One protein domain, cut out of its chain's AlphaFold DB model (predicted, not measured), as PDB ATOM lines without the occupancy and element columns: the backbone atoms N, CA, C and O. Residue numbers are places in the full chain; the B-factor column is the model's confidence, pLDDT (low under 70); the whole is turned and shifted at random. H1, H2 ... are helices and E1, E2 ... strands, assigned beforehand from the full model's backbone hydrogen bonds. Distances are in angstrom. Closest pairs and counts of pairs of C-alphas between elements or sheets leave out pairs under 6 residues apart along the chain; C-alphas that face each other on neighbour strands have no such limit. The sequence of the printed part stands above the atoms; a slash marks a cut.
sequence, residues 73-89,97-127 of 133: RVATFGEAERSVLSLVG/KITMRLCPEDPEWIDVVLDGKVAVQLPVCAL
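AT A GLANCE: This is residues 73 to 89 and 97 to 127 of the 133 residues of an uncharacterized protein of Marivita geojedonensis (UniProt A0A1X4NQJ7). A small sheet of three strands has one helix, H1, packed over one face, making two layers, a helix layer on a sheet layer. The 48 printed residues include H1, E1, E2 and E3 in that order, of mixed class; the strands form a meander, each the antiparallel neighbour of the one before. The whole is compact, with a radius of gyration of the C-alphas of 9.9 A, and spans 30 by 21 by 13 A.

IN THESE COORDINATES: H1, residues 77 to 87, begins at C-alpha (279.761, 274.938, 239.050) and is 15.6 A long. E1 is residues 98 to 102, 13.9 A; E2 is 109 to 114, 16.0 A; E3 is 117 to 123, 17.7 A, ending at C-alpha (278.519, 283.351, 236.305).

HOW THE PARTS SIT: The sheet, order E1, E2, E3, is only just strongly twisted, up to 4.1 A off its best plane. Hairpin E1 and E2 has N 99 and O 113 at 2.9 A; hairpin E2 and E3 has N 110 and O 122 at 2.8 A, both within hydrogen-bond range. H1 is on the sheet, over E2 and E3, at a height over the sheet of 9.0 A. It runs along the strands, at 24 degrees to E2 on the local plane. The closest C-alphas of H1 and E3 are those of Ala 80 and Val 120, 6.3 A apart. In H1 every O i to N i+4 pair is within hydrogen-bond range.

THE WHOLE: Residues 90 to 96 are not printed; C-alphas 89 and 97 are 12.5 A apart across the cut. No link printed whole is long. Residue 89 alone has pLDDT under 70.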
ATOM      1  N   ARG A  73     269.551 279.966 236.261       88.94
ATOM      2  CA  ARG A  73     270.793 280.579 236.738       88.94
ATOM      3  C   ARG A  73     271.203 279.919 238.048       88.94
ATOM      4  O   ARG A  73     270.394 279.839 238.970       88.94
ATOM      5  N   VAL A  74     272.440 279.448 238.120       87.50
ATOM      6  CA  VAL A  74     273.020 278.815 239.312       87.50
ATOM      7  C   VAL A  74     274.287 279.551 239.726       87.50
ATOM      8  O   VAL A  74     274.975 280.137 238.891       87.50
ATOM      9  N   ALA A  75     274.586 279.544 241.023       85.69
ATOM     10  CA  ALA A  75     275.698 280.320 241.568       85.69
ATOM     11  C   ALA A  75     277.030 279.565 241.499       85.69
ATOM     12  O   ALA A  75     278.091 280.184 241.524       85.69
ATOM     13  N   THR A  76     276.989 278.230 241.428       83.31
ATOM     14  CA  THR A  76     278.183 277.384 241.528       83.31
ATOM     15  C   THR A  76     278.283 276.369 240.392       83.31
ATOM     16  O   THR A  76     277.280 275.893 239.860       83.31
ATOM     17  N   PHE A  77     279.515 275.974 240.056       83.75
ATOM     18  CA  PHE A  77     279.761 274.938 239.050       83.75
ATOM     19  C   PHE A  77     279.144 273.582 239.438       83.75
ATOM     20  O   PHE A  77     278.562 272.909 238.596       83.75
ATOM     21  N   GLY A  78     279.211 273.194 240.716       83.56
ATOM     22  CA  GLY A  78     278.666 271.910 241.176       83.56
ATOM     23  C   GLY A  78     277.136 271.821 241.098       83.56
ATOM     24  O   GLY A  78     276.584 270.733 240.935       83.56
ATOM     25  N   GLU A  79     276.433 272.951 241.199       82.94
ATOM     26  CA  GLU A  79     274.994 273.014 240.924       82.94
ATOM     27  C   GLU A  79     274.707 272.894 239.429       82.94
ATOM     28  O   GLU A  79     273.807 272.148 239.051       82.94
ATOM     29  N   ALA A  80     275.504 273.560 238.584       85.12
ATOM     30  CA  ALA A  80     275.391 273.438 237.132       85.12
ATOM     31  C   ALA A  80     275.588 271.985 236.677       85.12
ATOM     32  O   ALA A  80     274.786 271.472 235.900       85.12
ATOM     33  N   GLU A  81     276.603 271.302 237.210       84.25
ATOM     34  CA  GLU A  81     276.877 269.891 236.934       84.25
ATOM     35  C   GLU A  81     275.691 269.002 237.322       84.25
ATOM     36  O   GLU A  81     275.202 268.235 236.494       84.25
ATOM     37  N   ARG A  82     275.165 269.146 238.548       84.38
ATOM     38  CA  ARG A  82     273.984 268.389 238.995       84.38
ATOM     39  C   ARG A  82     272.761 268.644 238.116       84.38
ATOM     40  O   ARG A  82     272.086 267.684 237.747       84.38
ATOM     41  N   SER A  83     272.489 269.900 237.760       83.00
ATOM     42  CA  SER A  83     271.374 270.246 236.873       83.00
ATOM     43  C   SER A  83     271.542 269.616 235.491       83.00
ATOM     44  O   SER A  83     270.615 268.974 235.003       83.00
ATOM     45  N   VAL A  84     272.724 269.713 234.877       83.88
ATOM     46  CA  VAL A  84     272.985 269.121 233.554       83.88
ATOM     47  C   VAL A  84     272.873 267.599 233.597       83.88
ATOM     48  O   VAL A  84     272.200 267.021 232.749       83.88
ATOM     49  N   LEU A  85     273.458 266.944 234.603       83.81
ATOM     50  CA  LEU A  85     273.376 265.489 234.757       83.81
ATOM     51  C   LEU A  85     271.942 265.006 234.999       83.81
ATOM     52  O   LEU A  85     271.582 263.942 234.512       83.81
ATOM     53  N   SER A  86     271.105 265.790 235.688       82.25
ATOM     54  CA  SER A  86     269.687 265.448 235.878       82.25
ATOM     55  C   SER A  86     268.874 265.460 234.577       82.25
ATOM     56  O   SER A  86     267.855 264.777 234.481       82.25
ATOM     57  N   LEU A  87     269.330 266.217 233.571       78.62
ATOM     58  CA  LEU A  87     268.707 266.312 232.249       78.62
ATOM     59  C   LEU A  87     269.211 265.233 231.282       78.62
ATOM     60  O   LEU A  87     268.542 264.924 230.296       78.62
ATOM     61  N   VAL A  88     270.375 264.642 231.560       79.94
ATOM     62  CA  VAL A  88     270.915 263.519 230.795       79.94
ATOM     63  C   VAL A  88     270.207 262.239 231.245       79.94
ATOM     64  O   VAL A  88     270.506 261.664 232.289       79.94
ATOM     65  N   GLY A  89     269.241 261.778 230.451       68.94
ATOM     66  CA  GLY A  89     268.542 260.522 230.717       68.94
ATOM     67  C   GLY A  89     269.486 259.316 230.651       68.94
ATOM     68  O   GLY A  89     270.232 259.157 229.689       68.94
ATOM     69  N   LYS A  97     275.590 265.831 223.893       84.00
ATOM     70  CA  LYS A  97     276.571 266.847 223.516       84.00
ATOM     71  C   LYS A  97     276.488 268.013 224.490       84.00
ATOM     72  O   LYS A  97     275.585 268.842 224.399       84.00
ATOM     73  N   ILE A  98     277.471 268.096 225.382       85.19
ATOM     74  CA  ILE A  98     277.605 269.193 226.344       85.19
ATOM     75  C   ILE A  98     278.677 270.161 225.841       85.19
ATOM     76  O   ILE A  98     279.795 269.762 225.519       85.19
ATOM     77  N   THR A  99     278.335 271.443 225.756       88.50
ATOM     78  CA  THR A  99     279.258 272.523 225.382       88.50
ATOM     79  C   THR A  99     279.064 273.720 226.301       88.50
ATOM     80  O   THR A  99     277.983 273.912 226.849       88.50
ATOM     81  N   MET A 100     280.102 274.533 226.470       88.81
ATOM     82  CA  MET A 100     280.041 275.776 227.239       88.81
ATOM     83  C   MET A 100     280.426 276.939 226.333       88.81
ATOM     84  O   MET A 100     281.339 276.811 225.515       88.81
ATOM     85  N   ARG A 101     279.733 278.067 226.465       89.19
ATOM     86  CA  ARG A 101     280.043 279.300 225.733       89.19
ATOM     87  C   ARG A 101     279.713 280.519 226.585       89.19
ATOM     88  O   ARG A 101     278.848 280.444 227.450       89.19
ATOM     89  N   LEU A 102     280.359 281.645 226.307       88.38
ATOM     90  CA  LEU A 102     279.936 282.925 226.875       88.38
ATOM     91  C   LEU A 102     278.520 283.254 226.390       88.38
ATOM     92  O   LEU A 102     278.199 283.041 225.215       88.38
ATOM     93  N   CYS A 103     277.679 283.743 227.298       86.50
ATOM     94  CA  CYS A 103     276.340 284.192 226.956       86.50
ATOM     95  C   CYS A 103     276.451 285.424 226.032       86.50
ATOM     96  O   CYS A 103     277.150 286.383 226.364       86.50
ATOM     97  N   PRO A 104     275.792 285.418 224.861       84.31
ATOM     98  CA  PRO A 104     275.908 286.505 223.889       84.31
ATOM     99  C   PRO A 104     275.190 287.787 224.334       84.31
ATOM    100  O   PRO A 104     275.542 288.865 223.867       84.31
ATOM    101  N   GLU A 105     274.181 287.667 225.201       85.25
ATOM    102  CA  GLU A 105     273.413 288.807 225.718       85.25
ATOM    103  C   GLU A 105     274.044 289.404 226.988       85.25
ATOM    104  O   GLU A 105     273.874 290.592 227.248       85.25
ATOM    105  N   ASP A 106     274.779 288.600 227.762       85.69
ATOM    106  CA  ASP A 106     275.335 288.992 229.059       85.69
ATOM    107  C   ASP A 106     276.696 288.304 229.304       85.69
ATOM    108  O   ASP A 106     276.735 287.159 229.765       85.69
ATOM    109  N   PRO A 107     277.826 288.971 228.994       85.31
ATOM    110  CA  PRO A 107     279.163 288.376 229.054       85.31
ATOM    111  C   PRO A 107     279.621 287.951 230.454       85.31
ATOM    112  O   PRO A 107     280.624 287.247 230.571       85.31
ATOM    113  N   GLU A 108     278.922 288.367 231.514       87.62
ATOM    114  CA  GLU A 108     279.202 287.925 232.885       87.62
ATOM    115  C   GLU A 108     278.724 286.489 233.146       87.62
ATOM    116  O   GLU A 108     279.064 285.896 234.174       87.62
ATOM    117  N   TRP A 109     277.979 285.907 232.203       90.00
ATOM    118  CA  TRP A 109     277.404 284.575 232.296       90.00
ATOM    119  C   TRP A 109     277.932 283.633 231.219       90.00
ATOM    120  O   TRP A 109     278.298 284.010 230.105       90.00
ATOM    121  N   ILE A 110     277.916 282.354 231.563       89.44
ATOM    122  CA  ILE A 110     278.285 281.242 230.702       89.44
ATOM    123  C   ILE A 110     277.046 280.389 230.493       89.44
ATOM    124  O   ILE A 110     276.456 279.891 231.451       89.44
ATOM    125  N   ASP A 111     276.692 280.193 229.229       90.50
ATOM    126  CA  ASP A 111     275.686 279.231 228.813       90.50
ATOM    127  C   ASP A 111     276.298 277.829 228.832       90.50
ATOM    128  O   ASP A 111     277.252 277.540 228.098       90.50
ATOM    129  N   VAL A 112     275.701 276.927 229.605       89.19
ATOM    130  CA  VAL A 112     275.925 275.490 229.465       89.19
ATOM    131  C   VAL A 112     274.856 274.936 228.537       89.19
ATOM    132  O   VAL A 112     273.659 274.970 228.831       89.19
ATOM    133  N   VAL A 113     275.299 274.449 227.385       87.25
ATOM    134  CA  VAL A 113     274.451 274.002 226.287       87.25
ATOM    135  C   VAL A 113     274.461 272.478 226.237       87.25
ATOM    136  O   VAL A 113     275.512 271.875 226.017       87.25
ATOM    137  N   LEU A 114     273.285 271.879 226.397       84.56
ATOM    138  CA  LEU A 114     273.025 270.451 226.247       84.56
ATOM    139  C   LEU A 114     272.224 270.239 224.957       84.56
ATOM    140  O   LEU A 114     271.156 270.826 224.784       84.56
ATOM    141  N   ASP A 115     272.768 269.457 224.026       84.38
ATOM    142  CA  ASP A 115     272.124 269.101 222.751       84.38
ATOM    143  C   ASP A 115     271.606 270.318 221.956       84.38
ATOM    144  O   ASP A 115     270.552 270.301 221.321       84.38
ATOM    145  N   GLY A 116     272.376 271.411 221.994       82.25
ATOM    146  CA  GLY A 116     272.073 272.657 221.284       82.25
ATOM    147  C   GLY A 116     271.110 273.605 222.007       82.25
ATOM    148  O   GLY A 116     270.885 274.709 221.509       82.25
ATOM    149  N   LYS A 117     270.585 273.232 223.181       84.81
ATOM    150  CA  LYS A 117     269.732 274.086 224.023       84.81
ATOM    151  C   LYS A 117     270.474 274.540 225.278       84.81
ATOM    152  O   LYS A 117     271.225 273.769 225.868       84.81
ATOM    153  N   VAL A 118     270.271 275.790 225.697       86.88
ATOM    154  CA  VAL A 118     270.846 276.286 226.958       86.88
ATOM    155  C   VAL A 118     270.116 275.606 228.115       86.88
ATOM    156  O   VAL A 118     268.916 275.803 228.286       86.88
ATOM    157  N   ALA A 119     270.834 274.786 228.878       86.31
ATOM    158  CA  ALA A 119     270.295 274.045 230.012       86.31
ATOM    159  C   ALA A 119     270.388 274.861 231.309       86.31
ATOM    160  O   ALA A 119     269.424 274.954 232.065       86.31
ATOM    161  N   VAL A 120     271.550 275.469 231.556       90.50
ATOM    162  CA  VAL A 120     271.836 276.230 232.776       90.50
ATOM    163  C   VAL A 120     272.828 277.352 232.464       90.50
ATOM    164  O   VAL A 120     273.648 277.229 231.554       90.50
ATOM    165  N   GLN A 121     272.741 278.451 233.205       91.31
ATOM    166  CA  GLN A 121     273.680 279.564 233.164       91.31
ATOM    167  C   GLN A 121     274.430 279.667 234.489       91.31
ATOM    168  O   GLN A 121     273.825 279.584 235.558       91.31
ATOM    169  N   LEU A 122     275.738 279.888 234.417       90.81
ATOM    170  CA  LEU A 122     276.591 280.117 235.584       90.81
ATOM    171  C   LEU A 122     277.429 281.381 235.384       90.81
ATOM    172  O   LEU A 122     277.808 281.672 234.249       90.81
ATOM    173  N   PRO A 123     277.713 282.151 236.444       89.88
ATOM    174  CA  PRO A 123     278.519 283.351 236.305       89.88
ATOM    175  C   PRO A 123     279.964 282.964 235.979       89.88
ATOM    176  O   PRO A 123     280.470 281.953 236.468       89.88
ATOM    177  N   VAL A 124     280.660 283.775 235.182       86.94
ATOM    178  CA  VAL A 124     282.058 283.521 234.785       86.94
ATOM    179  C   VAL A 124     282.955 283.314 236.010       86.94
ATOM    180  O   VAL A 124     283.829 282.450 235.996       86.94
ATOM    181  N   CYS A 125     282.692 284.033 237.106       83.75
ATOM    182  CA  CYS A 125     283.433 283.899 238.361       83.75
ATOM    183  C   CYS A 125     283.277 282.528 239.049       83.75
ATOM    184  O   CYS A 125     284.120 282.169 239.868       83.75
ATOM    185  N   ALA A 126     282.242 281.746 238.717       81.75
ATOM    186  CA  ALA A 126     282.053 280.396 239.245       81.75
ATOM    187  C   ALA A 126     282.952 279.351 238.566       81.75
ATOM    188  O   ALA A 126     283.108 278.249 239.101       81.75
ATOM    189  N   LEU A 127     283.568 279.672 237.419       75.00
ATOM    190  CA  LEU A 127     284.616 278.844 236.825       75.00
ATOM    191  C   LEU A 127     285.935 279.053 237.565       75.00
ATOM    192  O   LEU A 127     286.836 279.757 237.116       75.00
TER     193      LEU A 127